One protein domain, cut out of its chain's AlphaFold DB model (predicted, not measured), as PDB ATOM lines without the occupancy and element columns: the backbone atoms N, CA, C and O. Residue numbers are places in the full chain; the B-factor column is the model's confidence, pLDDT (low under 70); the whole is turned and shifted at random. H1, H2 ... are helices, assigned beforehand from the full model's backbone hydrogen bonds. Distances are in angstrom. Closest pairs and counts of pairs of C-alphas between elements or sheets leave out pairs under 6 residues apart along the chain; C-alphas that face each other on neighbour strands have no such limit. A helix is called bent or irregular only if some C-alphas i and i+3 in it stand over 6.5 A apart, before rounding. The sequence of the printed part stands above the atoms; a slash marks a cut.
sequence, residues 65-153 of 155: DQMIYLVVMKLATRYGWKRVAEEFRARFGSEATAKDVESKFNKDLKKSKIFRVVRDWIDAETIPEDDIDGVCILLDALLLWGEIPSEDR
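This is residues 65 to 153 of the 155 residues of an uncharacterized protein of Talaromyces marneffei (UniProt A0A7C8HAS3). One helix, H1, makes the core, and the other four stand round it in an open ring: H2 and H4 on opposite sides of it, H3 and H5 on the two sides between, with the gap between H5 and H2. The printed part has 89 residues with five named helices, H1 to H5 in chain order, and no named strand; the class is all helix, and the helix packing is mostly crossed. The whole is compact, with a radius of gyration of the C-alphas of 12.7 A and spans of 37 by 29 by 21 A.

Find C-alpha 65 at (168.455, 203.533, 149.341); from there H1 runs 15.7 A to residue 76. H2 is residues 81 to 92, 16.0 A, and H3 is residues 98 to 109, 15.2 A. H3 is neither bent nor irregular, but only just: C-alphas 106 and 109 are 6.2 A apart. H4, residues 113 to 124, spans 15.8 A. H5, residues 132 to 147, is the longest at 23.2 A and ends at C-alpha 147, (172.159, 189.855, 145.977).

Begin at H1, the hub, which touches the other four helices. H1 and H2 form a helical hairpin, opposite ways at 36 degrees, only just a steep tilt; their closest C-alphas, Met 73 and Val 84, are 6.7 A apart. With residues 67 to 71 alone H1 touches H3, about perpendicular at 83 degrees; closest are C-alphas 71 and 109, 7.2 A. H4 touches H1 with residues 114 to 119 alone, at a shallow tilt of 28 degrees, the same way; look at C-alphas 71 and 115, the closest, 6.1 A. H5 touches H1 at a steep tilt of 61 degrees, closest at C-alphas 72 and 141, 6.2 A. H2 and H5 are apart. In H1, H2, H3, H4 and H5, every O i to N i+4 pair is within hydrogen-bond range.

The C-alphas of Glu 95 and Asp 130, the two farthest apart, are 37.0 A from each other. The printed part has no cut and no long link; the links H1 to H2, H2 to H3 and H3 to H4 are tight, and H4 to H5 is short. The mean pLDDT of the printed part is 89.8, and no printed residue is under 70.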
ATOM      1  N   ASP A  65     167.764 204.801 149.598       89.31
ATOM      2  CA  ASP A  65     168.455 203.533 149.341       89.31
ATOM      3  C   ASP A  65     168.930 202.846 150.637       89.31
ATOM      4  O   ASP A  65     168.658 201.672 150.874       89.31
ATOM      5  N   GLN A  66     169.521 203.608 151.565       91.31
ATOM      6  CA  GLN A  66     169.892 203.095 152.891       91.31
ATOM      7  C   GLN A  66     168.679 202.579 153.675       91.31
ATOM      8  O   GLN A  66     168.775 201.586 154.402       91.31
ATOM      9  N   MET A  67     167.536 203.258 153.552       91.88
ATOM     10  CA  MET A  67     166.294 202.846 154.202       91.88
ATOM     11  C   MET A  67     165.721 201.567 153.585       91.88
ATOM     12  O   MET A  67     165.337 200.669 154.337       91.88
ATOM     13  N   ILE A  68     165.694 201.464 152.252       92.50
ATOM     14  CA  ILE A  68     165.248 200.263 151.531       92.50
ATOM     15  C   ILE A  68     166.142 199.085 151.905       92.50
ATOM     16  O   ILE A  68     165.634 198.060 152.358       92.50
ATOM     17  N   TYR A  69     167.463 199.258 151.839       93.38
ATOM     18  CA  TYR A  69     168.423 198.230 152.224       93.38
ATOM     19  C   TYR A  69     168.187 197.712 153.644       93.38
ATOM     20  O   TYR A  69     168.118 196.503 153.861       93.38
ATOM     21  N   LEU A  70     167.998 198.605 154.620       93.38
ATOM     22  CA  LEU A  70     167.757 198.193 156.002       93.38
ATOM     23  C   LEU A  70     166.445 197.403 156.155       93.38
ATOM     24  O   LEU A  70     166.399 196.433 156.915       93.38
ATOM     25  N   VAL A  71     165.386 197.802 155.443       94.00
ATOM     26  CA  VAL A  71     164.105 197.077 155.440       94.00
ATOM     27  C   VAL A  71     164.266 195.693 154.825       94.00
ATOM     28  O   VAL A  71     163.855 194.711 155.447       94.00
ATOM     29  N   VAL A  72     164.896 195.610 153.653       93.44
ATOM     30  CA  VAL A  72     165.118 194.351 152.935       93.44
ATOM     31  C   VAL A  72     165.963 193.421 153.781       93.44
ATOM     32  O   VAL A  72     165.497 192.341 154.108       93.44
ATOM     33  N   MET A  73     167.135 193.846 154.257       92.69
ATOM     34  CA  MET A  73     167.986 192.992 155.092       92.69
ATOM     35  C   MET A  73     167.249 192.474 156.325       92.69
ATOM     36  O   MET A  73     167.484 191.343 156.747       92.69
ATOM     37  N   LYS A  74     166.337 193.265 156.905       92.94
ATOM     38  CA  LYS A  74     165.618 192.837 158.102       92.94
ATOM     39  C   LYS A  74     164.476 191.854 157.833       92.94
ATOM     40  O   LYS A  74     164.209 191.020 158.701       92.94
ATOM     41  N   LEU A  75     163.789 191.987 156.702       91.00
ATOM     42  CA  LEU A  75     162.667 191.122 156.326       91.00
ATOM     43  C   LEU A  75     163.128 189.879 155.554       91.00
ATOM     44  O   LEU A  75     162.590 188.799 155.756       91.00
ATOM     45  N   ALA A  76     164.159 190.036 154.728       88.56
ATOM     46  CA  ALA A  76     164.687 189.019 153.833       88.56
ATOM     47  C   ALA A  76     165.632 188.028 154.484       88.56
ATOM     48  O   ALA A  76     165.848 186.960 153.928       88.56
ATOM     49  N   THR A  77     166.240 188.374 155.619       89.94
ATOM     50  CA  THR A  77     167.277 187.543 156.238       89.94
ATOM     51  C   THR A  77     166.950 187.200 157.680       89.94
ATOM     52  O   THR A  77     166.209 187.897 158.379       89.94
ATOM     53  N   ARG A  78     167.594 186.142 158.176       88.56
ATOM     54  CA  ARG A  78     167.572 185.779 159.603       88.56
ATOM     55  C   ARG A  78     168.613 186.539 160.426       88.56
ATOM     56  O   ARG A  78     168.895 186.165 161.565       88.56
ATOM     57  N   TYR A  79     169.221 187.587 159.872       89.94
ATOM     58  CA  TYR A  79     170.325 188.271 160.527       89.94
ATOM     59  C   TYR A  79     169.870 189.007 161.788       89.94
ATOM     60  O   TYR A  79     168.842 189.693 161.836       89.94
ATOM     61  N   GLY A  80     170.691 188.891 162.830       91.62
ATOM     62  CA  GLY A  80     170.609 189.769 163.988       91.62
ATOM     63  C   GLY A  80     171.101 191.178 163.645       91.62
ATOM     64  O   GLY A  80     171.886 191.371 162.718       91.62
ATOM     65  N   TRP A  81     170.708 192.166 164.452       93.06
ATOM     66  CA  TRP A  81     171.053 193.579 164.238       93.06
ATOM     67  C   TRP A  81     172.558 193.864 164.143       93.06
ATOM     68  O   TRP A  81     172.956 194.812 163.475       93.06
ATOM     69  N   LYS A  82     173.403 193.040 164.780       92.50
ATOM     70  CA  LYS A  82     174.866 193.148 164.680       92.50
ATOM     71  C   LYS A  82     175.363 192.892 163.253       92.50
ATOM     72  O   LYS A  82     176.031 193.760 162.703       92.50
ATOM     73  N   ARG A  83     174.961 191.768 162.644       92.75
ATOM     74  CA  ARG A  83     175.336 191.407 161.265       92.75
ATOM     75  C   ARG A  83     174.739 192.395 160.262       92.75
ATOM     76  O   ARG A  83     175.445 192.867 159.388       92.75
ATOM     77  N   VAL A  84     173.480 192.806 160.451       92.25
ATOM     78  CA  VAL A  84     172.858 193.849 159.608       92.25
ATOM     79  C   VAL A  84     173.654 195.156 159.652       92.25
ATOM     80  O   VAL A  84     173.860 195.779 158.618       92.25
ATOM     81  N   ALA A  85     174.123 195.573 160.830       92.12
ATOM     82  CA  ALA A  85     174.950 196.767 160.942       92.12
ATOM     83  C   ALA A  85     176.311 196.597 160.256       92.12
ATOM     84  O   ALA A  85     176.743 197.517 159.580       92.12
ATOM     85  N   GLU A  86     176.980 195.452 160.403       93.12
ATOM     86  CA  GLU A  86     178.254 195.172 159.719       93.12
ATOM     87  C   GLU A  86     178.116 195.264 158.197       93.12
ATOM     88  O   GLU A  86     178.870 196.001 157.562       93.12
ATOM     89  N   GLU A  87     177.096 194.616 157.636       91.25
ATOM     90  CA  GLU A  87     176.781 194.661 156.204       91.25
ATOM     91  C   GLU A  87     176.418 196.085 155.741       91.25
ATOM     92  O   GLU A  87     176.900 196.570 154.717       91.25
ATOM     93  N   PHE A  88     175.641 196.817 156.547       91.12
ATOM     94  CA  PHE A  88     175.300 198.214 156.273       91.12
ATOM     95  C   PHE A  88     176.540 199.118 156.235       91.12
ATOM     96  O   PHE A  88     176.666 199.969 155.350       91.12
ATOM     97  N   ARG A  89     177.484 198.936 157.170       91.12
ATOM     98  CA  ARG A  89     178.754 199.680 157.160       91.12
ATOM     99  C   ARG A  89     179.609 199.298 155.961       91.12
ATOM    100  O   ARG A  89     180.172 200.192 155.336       91.12
ATOM    101  N   ALA A  90     179.678 198.010 155.630       90.44
ATOM    102  CA  ALA A  90     180.439 197.518 154.488       90.44
ATOM    103  C   ALA A  90     179.922 198.101 153.164       90.44
ATOM    104  O   ALA A  90     180.720 198.541 152.338       90.44
ATOM    105  N   ARG A  91     178.597 198.177 152.986       89.31
ATOM    106  CA  ARG A  91     177.982 198.697 151.756       89.31
ATOM    107  C   ARG A  91     178.075 200.215 151.628       89.31
ATOM    108  O   ARG A  91     178.358 200.722 150.546       89.31
ATOM    109  N   PHE A  92     177.830 200.948 152.716       87.56
ATOM    110  CA  PHE A  92     177.665 202.407 152.660       87.56
ATOM    111  C   PHE A  92     178.826 203.211 153.251       87.56
ATOM    112  O   PHE A  92     178.755 204.440 153.267       87.56
ATOM    113  N   GLY A  93     179.869 202.560 153.773       86.38
ATOM    114  CA  GLY A  93     180.952 203.240 154.494       86.38
ATOM    115  C   GLY A  93     180.445 204.024 155.712       86.38
ATOM    116  O   GLY A  93     180.979 205.078 156.043       86.38
ATOM    117  N   SER A  94     179.350 203.561 156.322       83.56
ATOM    118  CA  SER A  94     178.683 204.232 157.439       83.56
ATOM    119  C   SER A  94     179.333 203.885 158.781       83.56
ATOM    120  O   SER A  94     179.844 202.786 158.964       83.56
ATOM    121  N   GLU A  95     179.230 204.785 159.760       85.75
ATOM    122  CA  GLU A  95     179.588 204.518 161.161       85.75
ATOM    123  C   GLU A  95     178.388 204.045 162.009       85.75
ATOM    124  O   GLU A  95     178.482 203.957 163.232       85.75
ATOM    125  N   ALA A  96     177.239 203.734 161.392       84.62
ATOM    126  CA  ALA A  96     176.014 203.380 162.110       84.62
ATOM    127  C   ALA A  96     176.202 202.147 163.012       84.62
ATOM    128  O   ALA A  96     176.652 201.075 162.583       84.62
ATOM    129  N   THR A  97     175.837 202.266 164.288       89.44
ATOM    130  CA  THR A  97     175.905 201.150 165.236       89.44
ATOM    131  C   THR A  97     174.699 200.217 165.091       89.44
ATOM    132  O   THR A  97     173.679 200.576 164.505       89.44
ATOM    133  N   ALA A  98     174.783 199.015 165.676       90.69
ATOM    134  CA  ALA A  98     173.651 198.079 165.733       90.69
ATOM    135  C   ALA A  98     172.401 198.703 166.384       90.69
ATOM    136  O   ALA A  98     171.274 198.431 165.977       90.69
ATOM    137  N   LYS A  99     172.606 199.589 167.362       91.25
ATOM    138  CA  LYS A  99     171.523 200.308 168.034       91.25
ATOM    139  C   LYS A  99     170.915 201.392 167.142       91.25
ATOM    140  O   LYS A  99     169.709 201.620 167.211       91.25
ATOM    141  N   ASP A 100     171.722 202.034 166.298       89.19
ATOM    142  CA  ASP A 100     171.243 203.071 165.379       89.19
ATOM    143  C   ASP A 100     170.364 202.471 164.285       89.19
ATOM    144  O   ASP A 100     169.258 202.964 164.069       89.19
ATOM    145  N   VAL A 101     170.803 201.371 163.656       91.38
ATOM    146  CA  VAL A 101     170.000 200.656 162.646       91.38
ATOM    147  C   VAL A 101     168.695 200.126 163.249       91.38
ATOM    148  O   VAL A 101     167.629 200.311 162.666       91.38
ATOM    149  N   GLU A 102     168.737 199.554 164.456       92.88
ATOM    150  CA  GLU A 102     167.541 199.052 165.137       92.88
ATOM    151  C   GLU A 102     166.578 200.189 165.508       92.88
ATOM    152  O   GLU A 102     165.371 200.103 165.262       92.88
ATOM    153  N   SER A 103     167.098 201.282 166.075       91.38
ATOM    154  CA  SER A 103     166.289 202.453 166.419       91.38
ATOM    155  C   SER A 103     165.671 203.076 165.169       91.38
ATOM    156  O   SER A 103     164.490 203.427 165.196       91.38
ATOM    157  N   LYS A 104     166.433 203.204 164.076       89.94
ATOM    158  CA  LYS A 104     165.945 203.751 162.804       89.94
ATOM    159  C   LYS A 104     164.829 202.886 162.231       89.94
ATOM    160  O   LYS A 104     163.774 203.400 161.858       89.94
ATOM    161  N   PHE A 105     165.024 201.570 162.244       91.31
ATOM    162  CA  PHE A 105     164.020 200.630 161.780       91.31
ATOM    163  C   PHE A 105     162.725 200.729 162.593       91.31
ATOM    164  O   PHE A 105     161.643 200.886 162.031       91.31
ATOM    165  N   ASN A 106     162.828 200.689 163.922       91.56
ATOM    166  CA  ASN A 106     161.660 200.662 164.798       91.56
ATOM    167  C   ASN A 106     160.891 201.989 164.839       91.56
ATOM    168  O   ASN A 106     159.665 201.965 164.971       91.56
ATOM    169  N   LYS A 107     161.586 203.129 164.755       88.56
ATOM    170  CA  LYS A 107     160.960 204.456 164.846       88.56
ATOM    171  C   LYS A 107     160.412 204.936 163.508       88.56
ATOM    172  O   LYS A 107     159.257 205.350 163.456       88.56
ATOM    173  N   ASP A 108     161.220 204.843 162.455       86.31
ATOM    174  CA  ASP A 108     160.923 205.498 161.180       86.31
ATOM    175  C   ASP A 108     160.431 204.496 160.131       86.31
ATOM    176  O   ASP A 108     159.438 204.741 159.448       86.31
ATOM    177  N   LEU A 109     161.089 203.336 160.015       89.25
ATOM    178  CA  LEU A 109     160.842 202.431 158.888       89.25
ATOM    179  C   LEU A 109     159.654 201.501 159.101       89.25
ATOM    180  O   LEU A 109     158.916 201.266 158.153       89.25
ATOM    181  N   LYS A 110     159.389 201.031 160.320       87.62
ATOM    182  CA  LYS A 110     158.319 200.056 160.604       87.62
ATOM    183  C   LYS A 110     156.909 200.545 160.242       87.62
ATOM    184  O   LYS A 110     156.012 199.737 160.033       87.62
ATOM    185  N   LYS A 111     156.705 201.863 160.197       88.06
ATOM    186  CA  LYS A 111     155.442 202.499 159.774       88.06
ATOM    187  C   LYS A 111     155.546 203.161 158.398       88.06
ATOM    188  O   LYS A 111     154.594 203.794 157.955       88.06
ATOM    189  N   SER A 112     156.702 203.058 157.746       90.06
ATOM    190  CA  SER A 112     156.934 203.670 156.445       90.06
ATOM    191  C   SER A 112     156.239 202.899 155.327       90.06
ATOM    192  O   SER A 112     155.979 201.697 155.423       90.06
ATOM    193  N   LYS A 113     156.019 203.603 154.216       90.56
ATOM    194  CA  LYS A 113     155.570 203.013 152.955       90.56
ATOM    195  C   LYS A 113     156.519 201.915 152.465       90.56
ATOM    196  O   LYS A 113     156.039 200.892 152.000       90.56
ATOM    197  N   ILE A 114     157.833 202.102 152.632       91.88
ATOM    198  CA  ILE A 114     158.865 201.138 152.217       91.88
ATOM    199  C   ILE A 114     158.614 199.783 152.872       91.88
ATOM    200  O   ILE A 114     158.534 198.761 152.203       91.88
ATOM    201  N   PHE A 115     158.432 199.789 154.190       93.00
ATOM    202  CA  PHE A 115     158.180 198.573 154.948       93.00
ATOM    203  C   PHE A 115     156.884 197.882 154.546       93.00
ATOM    204  O   PHE A 115     156.874 196.662 154.440       93.00
ATOM    205  N   ARG A 116     155.815 198.649 154.302       92.75
ATOM    206  CA  ARG A 116     154.546 198.095 153.827       92.75
ATOM    207  C   ARG A 116     154.715 197.428 152.464       92.75
ATOM    208  O   ARG A 116     154.393 196.262 152.345       92.75
ATOM    209  N   VAL A 117     155.291 198.125 151.484       92.12
ATOM    210  CA  VAL A 117     155.485 197.590 150.123       92.12
ATOM    211  C   VAL A 117     156.318 196.308 150.138       92.12
ATOM    212  O   VAL A 117     155.910 195.308 149.557       92.12
ATOM    213  N   VAL A 118     157.460 196.311 150.833       91.06
ATOM    214  CA  VAL A 118     158.342 195.134 150.882       91.06
ATOM    215  C   VAL A 118     157.677 193.977 151.628       91.06
ATOM    216  O   VAL A 118     157.802 192.833 151.212       91.06
ATOM    217  N   ARG A 119     156.948 194.256 152.714       92.00
ATOM    218  CA  ARG A 119     156.209 193.225 153.449       92.00
ATOM    219  C   ARG A 119     155.067 192.639 152.629       92.00
ATOM    220  O   ARG A 119     154.953 191.426 152.583       92.00
ATOM    221  N   ASP A 120     154.242 193.476 152.011       91.44
ATOM    222  CA  ASP A 120     153.091 193.027 151.223       91.44
ATOM    223  C   ASP A 120     153.555 192.161 150.040       91.44
ATOM    224  O   ASP A 120     152.903 191.180 149.690       91.44
ATOM    225  N   TRP A 121     154.724 192.471 149.472       90.56
ATOM    226  CA  TRP A 121     155.363 191.610 148.484       90.56
ATOM    227  C   TRP A 121     155.860 190.279 149.076       90.56
ATOM    228  O   TRP A 121     155.592 189.236 148.493       90.56
ATOM    229  N   ILE A 122     156.536 190.279 150.230       87.56
ATOM    230  CA  ILE A 122     157.025 189.036 150.863       87.56
ATOM    231  C   ILE A 122     155.869 188.131 151.310       87.56
ATOM    232  O   ILE A 122     155.924 186.923 151.110       87.56
ATOM    233  N   ASP A 123     154.832 188.704 151.923       88.38
ATOM    234  CA  ASP A 123     153.749 187.944 152.554       88.38
ATOM    235  C   ASP A 123     152.663 187.525 151.546       88.38
ATOM    236  O   ASP A 123     152.029 186.483 151.720       88.38
ATOM    237  N   ALA A 124     152.398 188.350 150.526       87.75
ATOM    238  CA  ALA A 124     151.250 188.193 149.630       87.75
ATOM    239  C   ALA A 124     151.594 188.341 148.139       87.75
ATOM    240  O   ALA A 124     150.676 188.429 147.322       87.75
ATOM    241  N   GLU A 125     152.881 188.424 147.778       86.19
ATOM    242  CA  GLU A 125     153.372 188.564 146.394       86.19
ATOM    243  C   GLU A 125     152.693 189.709 145.617       86.19
ATOM    244  O   GLU A 125     152.557 189.683 144.394       86.19
ATOM    245  N   THR A 126     152.253 190.744 146.339       88.50
ATOM    246  CA  THR A 126     151.457 191.837 145.776       88.50
ATOM    247  C   THR A 126     152.353 192.905 145.152       88.50
ATOM    248  O   THR A 126     153.300 193.386 145.775       88.50
ATOM    249  N   ILE A 127     152.019 193.317 143.926       87.88
ATOM    250  CA  ILE A 127     152.708 194.385 143.196       87.88
ATOM    251  C   ILE A 127     151.874 195.676 143.299       87.88
ATOM    252  O   ILE A 127     150.678 195.650 143.014       87.88
ATOM    253  N   PRO A 128     152.463 196.818 143.697       85.62
ATOM    254  CA  PRO A 128     151.742 198.084 143.828       85.62
ATOM    255  C   PRO A 128     151.547 198.773 142.462       85.62
ATOM    256  O   PRO A 128     152.186 199.780 142.178       85.62
ATOM    257  N   GLU A 129     150.675 198.235 141.605       83.88
ATOM    258  CA  GLU A 129     150.494 198.677 140.204       83.88
ATOM    259  C   GLU A 129     150.072 200.152 140.050       83.88
ATOM    260  O   GLU A 129     150.537 200.837 139.140       83.88
ATOM    261  N   ASP A 130     149.252 200.668 140.971       87.00
ATOM    262  CA  ASP A 130     148.732 202.046 140.936       87.00
ATOM    263  C   ASP A 130     149.658 203.080 141.609       87.00
ATOM    264  O   ASP A 130     149.305 204.254 141.760       87.00
ATOM    265  N   ASP A 131     150.841 202.661 142.057       89.62
ATOM    266  CA  ASP A 131     151.738 203.475 142.870       89.62
ATOM    267  C   ASP A 131     153.177 203.394 142.354       89.62
ATOM    268  O   ASP A 131     153.970 202.561 142.788       89.62
ATOM    269  N   ILE A 132     153.524 204.308 141.440       88.62
ATOM    270  CA  ILE A 132     154.835 204.371 140.772       88.62
ATOM    271  C   ILE A 132     155.991 204.367 141.784       88.62
ATOM    272  O   ILE A 132     156.965 203.639 141.605       88.62
ATOM    273  N   ASP A 133     155.882 205.135 142.871       87.38
ATOM    274  CA  ASP A 133     156.912 205.160 143.914       87.38
ATOM    275  C   ASP A 133     157.022 203.800 144.619       87.38
ATOM    276  O   ASP A 133     158.117 203.361 144.972       87.38
ATOM    277  N   GLY A 134     155.886 203.131 144.832       87.62
ATOM    278  CA  GLY A 134     155.830 201.772 145.361       87.62
ATOM    279  C   GLY A 134     156.510 200.766 144.435       87.62
ATOM    280  O   GLY A 134     157.283 199.939 144.913       87.62
ATOM    281  N   VAL A 135     156.289 200.871 143.122       89.50
ATOM    282  CA  VAL A 135     156.952 200.018 142.122       89.50
ATOM    283  C   VAL A 135     158.464 200.229 142.145       89.50
ATOM    284  O   VAL A 135     159.205 199.251 142.178       89.50
ATOM    285  N   CYS A 136     158.937 201.478 142.189       89.12
ATOM    286  CA  CYS A 136     160.370 201.777 142.289       89.12
ATOM    287  C   CYS A 136     160.993 201.163 143.551       89.12
ATOM    288  O   CYS A 136     162.011 200.481 143.463       89.12
ATOM    289  N   ILE A 137     160.345 201.337 144.710       91.56
ATOM    290  CA  ILE A 137     160.792 200.732 145.974       91.56
ATOM    291  C   ILE A 137     160.855 199.206 145.861       91.56
ATOM    292  O   ILE A 137     161.809 198.594 146.339       91.56
ATOM    293  N   LEU A 138     159.839 198.589 145.254       91.38
ATOM    294  CA  LEU A 138     159.780 197.142 145.092       91.38
ATOM    295  C   LEU A 138     160.890 196.633 144.164       91.38
ATOM    296  O   LEU A 138     161.526 195.633 144.480       91.38
ATOM    297  N   LEU A 139     161.159 197.319 143.053       91.88
ATOM    298  CA  LEU A 139     162.238 196.955 142.133       91.88
ATOM    299  C   LEU A 139     163.610 197.021 142.812       91.88
ATOM    300  O   LEU A 139     164.378 196.063 142.713       91.88
ATOM    301  N   ASP A 140     163.891 198.093 143.556       91.69
ATOM    302  CA  ASP A 140     165.131 198.208 144.333       91.69
ATOM    303  C   ASP A 140     165.223 197.091 145.385       91.69
ATOM    304  O   ASP A 140     166.272 196.466 145.560       91.69
ATOM    305  N   ALA A 141     164.108 196.773 146.049       91.25
ATOM    306  CA  ALA A 141     164.048 195.693 147.024       91.25
ATOM    307  C   ALA A 141     164.296 194.307 146.407       91.25
ATOM    308  O   ALA A 141     165.007 193.499 147.004       91.25
ATOM    309  N   LEU A 142     163.763 194.038 145.212       90.88
ATOM    310  CA  LEU A 142     163.968 192.792 144.467       90.88
ATOM    311  C   LEU A 142     165.424 192.616 144.029       90.88
ATOM    312  O   LEU A 142     165.975 191.520 144.151       90.88
ATOM    313  N   LEU A 143     166.055 193.690 143.547       92.00
ATOM    314  CA  LEU A 143     167.473 193.675 143.187       92.00
ATOM    315  C   LEU A 143     168.335 193.339 144.407       92.00
ATOM    316  O   LEU A 143     169.155 192.423 144.349       92.00
ATOM    317  N   LEU A 144     168.080 194.004 145.536       90.81
ATOM    318  CA  LEU A 144     168.775 193.732 146.796       90.81
ATOM    319  C   LEU A 144     168.522 192.313 147.310       90.81
ATOM    320  O   LEU A 144     169.448 191.655 147.776       90.81
ATOM    321  N   TRP A 145     167.292 191.813 147.194       88.88
ATOM    322  CA  TRP A 145     166.960 190.435 147.546       88.88
ATOM    323  C   TRP A 145     167.754 189.427 146.709       88.88
ATOM    324  O   TRP A 145     168.234 188.421 147.231       88.88
ATOM    325  N   GLY A 146     167.927 189.713 145.416       87.69
ATOM    326  CA  GLY A 146     168.722 188.914 144.488       87.69
ATOM    327  C   GLY A 146     170.205 188.812 144.863       87.69
ATOM    328  O   GLY A 146     170.817 187.780 144.591       87.69
ATOM    329  N   GLU A 147     170.761 189.828 145.523       88.62
ATOM    330  CA  GLU A 147     172.159 189.855 145.977       88.62
ATOM    331  C   GLU A 147     172.401 189.038 147.258       88.62
ATOM    332  O   GLU A 147     173.528 188.611 147.515       88.62
ATOM    333  N   ILE A 148     171.366 188.800 148.068       87.44
ATOM    334  CA  ILE A 148     171.489 188.034 149.316       87.44
ATOM    335  C   ILE A 148     171.723 186.552 148.972       87.44
ATOM    336  O   ILE A 148     170.965 186.014 148.166       87.44
ATOM    337  N   PRO A 149     172.697 185.845 149.571       86.50
ATOM    338  CA  PRO A 149     172.881 184.408 149.353       86.50
ATOM    339  C   PRO A 149     171.605 183.618 149.674       86.50
ATOM    340  O   PRO A 149     170.921 183.921 150.652       86.50
ATOM    341  N   SER A 150     171.244 182.627 148.856       84.00
ATOM    342  CA  SER A 150     169.957 181.924 148.986       84.00
ATOM    343  C   SER A 150     169.813 181.172 150.311       84.00
ATOM    344  O   SER A 150     168.701 181.051 150.820       84.00
ATOM    345  N   GLU A 151     170.923 180.730 150.899       85.69
ATOM    346  CA  GLU A 151     171.003 180.099 152.217       85.69
ATOM    347  C   GLU A 151     170.608 181.023 153.378       85.69
ATOM    348  O   GLU A 151     170.143 180.550 154.416       85.69
ATOM    349  N   ASP A 152     170.775 182.331 153.199       84.56
ATOM    350  CA  ASP A 152     170.532 183.344 154.223       84.56
ATOM    351  C   ASP A 152     169.141 184.001 154.073       84.56
ATOM    352  O   ASP A 152     168.724 184.775 154.948       84.56
ATOM    353  N   ARG A 153     168.402 183.667 153.000       84.69
ATOM    354  CA  ARG A 153     167.059 184.189 152.707       84.69
ATOM    355  C   ARG A 153     165.976 183.526 153.561       84.69
ATOM    356  O   ARG A 153     166.022 182.336 153.874       84.69
TER     357      ARG A 153